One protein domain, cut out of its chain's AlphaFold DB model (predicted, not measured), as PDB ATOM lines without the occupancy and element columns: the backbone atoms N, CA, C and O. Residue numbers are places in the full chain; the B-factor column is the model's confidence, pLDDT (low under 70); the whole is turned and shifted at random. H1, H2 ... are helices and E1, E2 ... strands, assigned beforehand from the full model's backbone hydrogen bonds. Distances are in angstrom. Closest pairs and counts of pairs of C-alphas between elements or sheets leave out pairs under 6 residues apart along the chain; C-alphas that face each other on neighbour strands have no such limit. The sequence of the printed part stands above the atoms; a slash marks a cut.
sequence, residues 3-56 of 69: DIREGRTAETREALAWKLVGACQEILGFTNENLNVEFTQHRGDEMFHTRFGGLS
ATOM      1  N   ASP A   3     -31.194 -38.043  45.729       95.94
ATOM      2  CA  ASP A   3     -30.226 -37.997  46.825       95.94
ATOM      3  C   ASP A   3     -29.473 -39.326  46.915       95.94
ATOM      4  O   ASP A   3     -30.076 -40.395  47.059       95.94
ATOM      5  N   ILE A   4     -28.147 -39.270  46.808       95.19
ATOM      6  CA  ILE A   4     -27.284 -40.452  46.835       95.19
ATOM      7  C   ILE A   4     -26.088 -40.239  47.758       95.19
ATOM      8  O   ILE A   4     -25.611 -39.119  47.929       95.19
ATOM      9  N   ARG A   5     -25.523 -41.342  48.257       95.31
ATOM     10  CA  ARG A   5     -24.175 -41.312  48.834       95.31
ATOM     11  C   ARG A   5     -23.140 -40.988  47.748       95.31
ATOM     12  O   ARG A   5     -23.199 -41.565  46.652       95.31
ATOM     13  N   GLU A   6     -22.194 -40.111  48.054       96.19
ATOM     14  CA  GLU A   6     -21.114 -39.703  47.155       96.19
ATOM     15  C   GLU A   6     -20.174 -40.862  46.776       96.19
ATOM     16  O   GLU A   6     -20.183 -41.924  47.392       96.19
ATOM     17  N   GLY A   7     -19.382 -40.684  45.714       94.62
ATOM     18  CA  GLY A   7     -18.329 -41.630  45.304       94.62
ATOM     19  C   GLY A   7     -18.578 -42.378  43.990       94.62
ATOM     20  O   GLY A   7     -17.637 -42.908  43.402       94.62
ATOM     21  N   ARG A   8     -19.807 -42.375  43.455       95.38
ATOM     22  CA  ARG A   8     -20.062 -42.874  42.087       95.38
ATOM     23  C   ARG A   8     -19.442 -41.919  41.062       95.38
ATOM     24  O   ARG A   8     -19.369 -40.714  41.298       95.38
ATOM     25  N   THR A   9     -19.021 -42.429  39.905       96.06
ATOM     26  CA  THR A   9     -18.484 -41.572  38.834       96.06
ATOM     27  C   THR A   9     -19.599 -40.819  38.101       96.06
ATOM     28  O   THR A   9     -20.778 -41.166  38.220       96.06
ATOM     29  N   ALA A  10     -19.239 -39.787  37.333       97.25
ATOM     30  CA  ALA A  10     -20.203 -39.053  36.514       97.25
ATOM     31  C   ALA A  10     -20.864 -39.959  35.468       97.25
ATOM     32  O   ALA A  10     -22.081 -39.923  35.325       97.25
ATOM     33  N   GLU A  11     -20.091 -40.848  34.845       97.88
ATOM     34  CA  GLU A  11     -20.556 -41.801  33.833       97.88
ATOM     35  C   GLU A  11     -21.565 -42.789  34.433       97.88
ATOM     36  O   GLU A  11     -22.576 -43.122  33.819       97.88
ATOM     37  N   THR A  12     -21.336 -43.224  35.677       96.25
ATOM     38  CA  THR A  12     -22.278 -44.100  36.390       96.25
ATOM     39  C   THR A  12     -23.602 -43.382  36.663       96.25
ATOM     40  O   THR A  12     -24.674 -43.962  36.474       96.25
ATOM     41  N   ARG A  13     -23.543 -42.118  37.103       97.44
ATOM     42  CA  ARG A  13     -24.738 -41.296  37.350       97.44
ATOM     43  C   ARG A  13     -25.497 -41.004  36.056       97.44
ATOM     44  O   ARG A  13     -26.717 -41.126  36.039       97.44
ATOM     45  N   GLU A  14     -24.796 -40.693  34.972       98.00
ATOM     46  CA  GLU A  14     -25.395 -40.481  33.653       98.00
ATOM     47  C   GLU A  14     -26.095 -41.748  33.143       98.00
ATOM     48  O   GLU A  14     -27.255 -41.694  32.731       98.00
ATOM     49  N   ALA A  15     -25.446 -42.910  33.243       98.00
ATOM     50  CA  ALA A  15     -26.050 -44.178  32.842       98.00
ATOM     51  C   ALA A  15     -27.332 -44.492  33.637       98.00
ATOM     52  O   ALA A  15     -28.296 -45.021  33.079       98.00
ATOM     53  N   LEU A  16     -27.366 -44.161  34.933       97.31
ATOM     54  CA  LEU A  16     -28.577 -44.263  35.749       97.31
ATOM     55  C   LEU A  16     -29.650 -43.258  35.303       97.31
ATOM     56  O   LEU A  16     -30.813 -43.639  35.174       97.31
ATOM     57  N   ALA A  17     -29.272 -42.005  35.042       97.81
ATOM     58  CA  ALA A  17     -30.197 -40.968  34.593       97.81
ATOM     59  C   ALA A  17     -30.897 -41.365  33.289       97.81
ATOM     60  O   ALA A  17     -32.122 -41.307  33.227       97.81
ATOM     61  N   TRP A  18     -30.162 -41.869  32.293       97.81
ATOM     62  CA  TRP A  18     -30.760 -42.329  31.036       97.81
ATOM     63  C   TRP A  18     -31.728 -43.495  31.220       97.81
ATOM     64  O   TRP A  18     -32.785 -43.518  30.592       97.81
ATOM     65  N   LYS A  19     -31.418 -44.439  32.116       98.19
ATOM     66  CA  LYS A  19     -32.341 -45.537  32.439       98.19
ATOM     67  C   LYS A  19     -33.624 -45.033  33.098       98.19
ATOM     68  O   LYS A  19     -34.703 -45.507  32.759       98.19
ATOM     69  N   LEU A  20     -33.518 -44.067  34.012       97.25
ATOM     70  CA  LEU A  20     -34.678 -43.452  34.659       97.25
ATOM     71  C   LEU A  20     -35.522 -42.649  33.664       97.25
ATOM     72  O   LEU A  20     -36.740 -42.803  33.649       97.25
ATOM     73  N   VAL A  21     -34.888 -41.847  32.804       97.44
ATOM     74  CA  VAL A  21     -35.569 -41.117  31.727       97.44
ATOM     75  C   VAL A  21     -36.307 -42.092  30.812       97.44
ATOM     76  O   VAL A  21     -37.496 -41.902  30.585       97.44
ATOM     77  N   GLY A  22     -35.653 -43.167  30.360       97.81
ATOM     78  CA  GLY A  22     -36.286 -44.183  29.516       97.81
ATOM     79  C   GLY A  22     -37.521 -44.813  30.167       97.81
ATOM     80  O   GLY A  22     -38.571 -44.883  29.537       97.81
ATOM     81  N   ALA A  23     -37.440 -45.177  31.451       98.00
ATOM     82  CA  ALA A  23     -38.584 -45.719  32.189       98.00
ATOM     83  C   ALA A  23     -39.737 -44.704  32.310       98.00
ATOM     84  O   ALA A  23     -40.904 -45.053  32.144       98.00
ATOM     85  N   CYS A  24     -39.423 -43.433  32.565       97.88
ATOM     86  CA  CYS A  24     -40.405 -42.353  32.602       97.88
ATOM     87  C   CYS A  24     -41.087 -42.135  31.243       97.88
ATOM     88  O   CYS A  24     -42.295 -41.924  31.186       97.88
ATOM     89  N   GLN A  25     -40.334 -42.204  30.147       97.44
ATOM     90  CA  GLN A  25     -40.881 -42.095  28.796       97.44
ATOM     91  C   GLN A  25     -41.802 -43.275  28.474       97.44
ATOM     92  O   GLN A  25     -42.911 -43.070  27.988       97.44
ATOM     93  N   GLU A  26     -41.373 -44.496  28.797       98.31
ATOM     94  CA  GLU A  26     -42.130 -45.722  28.538       98.31
ATOM     95  C   GLU A  26     -43.434 -45.786  29.344       98.31
ATOM     96  O   GLU A  26     -44.496 -46.063  28.791       98.31
ATOM     97  N   ILE A  27     -43.365 -45.521  30.651       98.19
ATOM     98  CA  ILE A  27     -44.486 -45.748  31.574       98.19
ATOM     99  C   ILE A  27     -45.430 -44.544  31.613       98.19
ATOM    100  O   ILE A  27     -46.645 -44.712  31.725       98.19
ATOM    101  N   LEU A  28     -44.879 -43.329  31.563       97.19
ATOM    102  CA  LEU A  28     -45.629 -42.093  31.800       97.19
ATOM    103  C   LEU A  28     -45.819 -41.255  30.528       97.19
ATOM    104  O   LEU A  28     -46.544 -40.264  30.568       97.19
ATOM    105  N   GLY A  29     -45.197 -41.631  29.404       96.94
ATOM    106  CA  GLY A  29     -45.306 -40.893  28.141       96.94
ATOM    107  C   GLY A  29     -44.586 -39.542  28.151       96.94
ATOM    108  O   GLY A  29     -44.924 -38.649  27.372       96.94
ATOM    109  N   PHE A  30     -43.621 -39.360  29.053       97.50
ATOM    110  CA  PHE A  30     -42.813 -38.147  29.117       97.50
ATOM    111  C   PHE A  30     -41.871 -38.006  27.915       97.50
ATOM    112  O   PHE A  30     -41.690 -38.925  27.121       97.50
ATOM    113  N   THR A  31     -41.288 -36.820  27.755       96.19
ATOM    114  CA  THR A  31     -40.354 -36.489  26.673       96.19
ATOM    115  C   THR A  31     -39.107 -35.824  27.249       96.19
ATOM    116  O   THR A  31     -39.068 -35.448  28.419       96.19
ATOM    117  N   ASN A  32     -38.070 -35.651  26.432       93.75
ATOM    118  CA  ASN A  32     -36.842 -34.978  26.875       93.75
ATOM    119  C   ASN A  32     -37.061 -33.505  27.270       93.75
ATOM    120  O   ASN A  32     -36.262 -32.954  28.011       93.75
ATOM    121  N   GLU A  33     -38.142 -32.877  26.804       95.56
ATOM    122  CA  GLU A  33     -38.458 -31.467  27.080       95.56
ATOM    123  C   GLU A  33     -39.114 -31.260  28.455       95.56
ATOM    124  O   GLU A  33     -39.178 -30.140  28.953       95.56
ATOM    125  N   ASN A  34     -39.642 -32.323  29.070       94.00
ATOM    126  CA  ASN A  34     -40.389 -32.240  30.330       94.00
ATOM    127  C   ASN A  34     -39.737 -33.017  31.484       94.00
ATOM    128  O   ASN A  34     -40.345 -33.167  32.544       94.00
ATOM    129  N   LEU A  35     -38.492 -33.465  31.304       95.25
ATOM    130  CA  LEU A  35     -37.745 -34.216  32.306       95.25
ATOM    131  C   LEU A  35     -36.387 -33.587  32.596       95.25
ATOM    132  O   LEU A  35     -35.605 -33.310  31.694       95.25
ATOM    133  N   ASN A  36     -36.084 -33.460  33.886       95.75
ATOM    134  CA  ASN A  36     -34.745 -33.173  34.377       95.75
ATOM    135  C   ASN A  36     -34.377 -34.175  35.477       95.75
ATOM    136  O   ASN A  36     -35.172 -34.443  36.382       95.75
ATOM    137  N   VAL A  37     -33.160 -34.716  35.410       96.81
ATOM    138  CA  VAL A  37     -32.606 -35.596  36.442       96.81
ATOM    139  C   VAL A  37     -31.382 -34.919  37.030       96.81
ATOM    140  O   VAL A  37     -30.372 -34.730  36.361       96.81
ATOM    141  N   GLU A  38     -31.474 -34.585  38.307       97.56
ATOM    142  CA  GLU A  38     -30.395 -33.974  39.075       97.56
ATOM    143  C   GLU A  38     -30.017 -34.873  40.250       97.56
ATOM    144  O   GLU A  38     -30.882 -35.519  40.857       97.56
ATOM    145  N   PHE A  39     -28.724 -34.901  40.557       98.12
ATOM    146  CA  PHE A  39     -28.164 -35.654  41.670       98.12
ATOM    147  C   PHE A  39     -27.706 -34.696  42.760       98.12
ATOM    148  O   PHE A  39     -26.898 -33.806  42.494       98.12
ATOM    149  N   THR A  40     -28.146 -34.958  43.984       97.62
ATOM    150  CA  THR A  40     -27.555 -34.379  45.190       97.62
ATOM    151  C   THR A  40     -26.718 -35.469  45.840       97.62
ATOM    152  O   THR A  40     -27.190 -36.590  46.039       97.62
ATOM    153  N   GLN A  41     -25.448 -35.175  46.099       97.12
ATOM    154  CA  GLN A  41     -24.526 -36.136  46.695       97.12
ATOM    155  C   GLN A  41     -24.257 -35.754  48.140       97.12
ATOM    156  O   GLN A  41     -24.052 -34.578  48.428       97.12
ATOM    157  N   HIS A  42     -24.235 -36.768  48.993       97.12
ATOM    158  CA  HIS A  42     -24.068 -36.643  50.433       97.12
ATOM    159  C   HIS A  42     -23.021 -37.639  50.922       97.12
ATOM    160  O   HIS A  42     -22.893 -38.740  50.375       97.12
ATOM    161  N   ARG A  43     -22.315 -37.300  51.990       96.69
ATOM    162  CA  ARG A  43     -21.583 -38.270  52.803       96.69
ATOM    163  C   ARG A  43     -22.567 -39.192  53.521       96.69
ATOM    164  O   ARG A  43     -23.756 -38.892  53.662       96.69
ATOM    165  N   GLY A  44     -22.100 -40.355  53.963       94.50
ATOM    166  CA  GLY A  44     -22.954 -41.321  54.658       94.50
ATOM    167  C   GLY A  44     -23.583 -40.742  55.932       94.50
ATOM    168  O   GLY A  44     -24.773 -40.950  56.192       94.50
ATOM    169  N   ASP A  45     -22.809 -39.948  56.673       95.81
ATOM    170  CA  ASP A  45     -23.208 -39.307  57.930       95.81
ATOM    171  C   ASP A  45     -24.207 -38.148  57.763       95.81
ATOM    172  O   ASP A  45     -24.727 -37.637  58.754       95.81
ATOM    173  N   GLU A  46     -24.556 -37.797  56.526       96.94
ATOM    174  CA  GLU A  46     -25.615 -36.839  56.192       96.94
ATOM    175  C   GLU A  46     -26.958 -37.537  55.890       96.94
ATOM    176  O   GLU A  46     -28.005 -36.889  55.839       96.94
ATOM    177  N   MET A  47     -26.970 -38.869  55.729       94.50
ATOM    178  CA  MET A  47     -28.155 -39.636  55.323       94.50
ATOM    179  C   MET A  47     -28.681 -40.545  56.443       94.50
ATOM    180  O   MET A  47     -28.223 -41.680  56.616       94.50
ATOM    181  N   PHE A  48     -29.700 -40.079  57.175       93.69
ATOM    182  CA  PHE A  48     -30.408 -40.879  58.182       93.69
ATOM    183  C   PHE A  48     -31.529 -41.725  57.560       93.69
ATOM    184  O   PHE A  48     -32.489 -41.198  56.998       93.69
ATOM    185  N   HIS A  49     -31.469 -43.045  57.737       88.00
ATOM    186  CA  HIS A  49     -32.498 -43.972  57.275       88.00
ATOM    187  C   HIS A  49     -33.117 -44.755  58.438       88.00
ATOM    188  O   HIS A  49     -32.501 -45.658  59.003       88.00
ATOM    189  N   THR A  50     -34.395 -44.491  58.730       91.06
ATOM    190  CA  THR A  50     -35.171 -45.206  59.767       91.06
ATOM    191  C   THR A  50     -35.203 -46.716  59.540       91.06
ATOM    192  O   THR A  50     -35.081 -47.484  60.489       91.06
ATOM    193  N   ARG A  51     -35.285 -47.152  58.276       85.88
ATOM    194  CA  ARG A  51     -35.247 -48.571  57.892       85.88
ATOM    195  C   ARG A  51     -33.940 -49.268  58.284       85.88
ATOM    196  O   ARG A  51     -33.968 -50.459  58.572       85.88
ATOM    197  N   PHE A  52     -32.821 -48.545  58.282       81.69
ATOM    198  CA  PHE A  52     -31.488 -49.075  58.599       81.69
ATOM    199  C   PHE A  52     -31.012 -48.681  60.006       81.69
ATOM    200  O   PHE A  52     -29.899 -49.016  60.402       81.69
ATOM    201  N   GLY A  53     -31.876 -48.020  60.784       89.25
ATOM    202  CA  GLY A  53     -31.651 -47.733  62.196       89.25
ATOM    203  C   GLY A  53     -30.604 -46.657  62.482       89.25
ATOM    204  O   GLY A  53     -30.048 -46.661  63.577       89.25
ATOM    205  N   GLY A  54     -30.310 -45.752  61.542       93.94
ATOM    206  CA  GLY A  54     -29.337 -44.690  61.795       93.94
ATOM    207  C   GLY A  54     -28.823 -43.955  60.562       93.94
ATOM    208  O   GLY A  54     -29.417 -44.018  59.484       93.94
ATOM    209  N   LEU A  55     -27.709 -43.248  60.769       95.31
ATOM    210  CA  LEU A  55     -26.891 -42.659  59.711       95.31
ATOM    211  C   LEU A  55     -26.244 -43.751  58.855       95.31
ATOM    212  O   LEU A  55     -26.022 -44.869  59.327       95.31
ATOM    213  N   SER A  56     -25.961 -43.417  57.601       92.69
ATOM    214  CA  SER A  56     -25.359 -44.338  56.640       92.69
ATOM    215  C   SER A  56     -23.831 -44.308  56.724       92.69
ATOM    216  O   SER A  56     -23.239 -43.333  57.177       92.69
TER     217      SER A  56
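Overview. This is residues 3 to 56 of the 69 residues of an uncharacterized protein of Nostoc sp. 3335mG (UniProt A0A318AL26). A scrap of parallel sheet, E1 beside E2, sits between one long helix, H1, and a tail, residues 43 to 56, that folds back on itself; the link of residues 29 to 38 runs back from the far end of H1 to E2. The printed part has 54 residues with one named helix and two named strands, in the order E1, H1, E2, and the class is mixed, helices and strands, though under half of the residues are in named elements. The whole is loose, with a radius of gyration of the C-alphas of 14.1 A, and elongated, spanning 37 by 24 by 14 A.

Arrangement. Strands E1, residues 3 to 5, and E2, residues 39 to 42, are parallel neighbours, with 45 degrees between their directions. C-alphas 3 and 40 face each other at 4.8 A. N 4 and O 40 are within hydrogen-bond range at 2.9 A, and so are N 42 and O 4 at 2.9 A. With helix H1, residues 10 to 28, they form a strand-helix-strand unit, two parallel neighbour strands with a helix between them along the chain, and its crossover is right-handed. The closest C-alphas of H1 and E2 are those of Arg 13 and Phe 39, 7.9 A apart. In H1 every O i to N i+4 pair is within hydrogen-bond range. Residues 48 to 49 pair with residues 54 to 55, antiparallel.

Along the chain. E1 begins at C-alpha 3, (-30.226, -37.997, 46.825), and is 7.2 A long from first to last C-alpha. H1 measures 26.0 A, from C-alpha 10 at (-20.203, -39.053, 36.514) to C-alpha 28 at (-45.629, -42.093, 31.800). E2 is 9.7 A long and ends at C-alpha 42, (-24.068, -36.643, 50.433).

Size, cuts and confidence. The two C-alphas farthest apart are those of Glu 33 and Gly 53, at 39.3 A. The printed part has no cut. The link from E1 to H1 is tight, with 4 residues, and that from H1 to E2 is short, with 10. Residues 43 to 56 hold no named element. The mean pLDDT of the printed part is 95.6, and no printed residue is under 70.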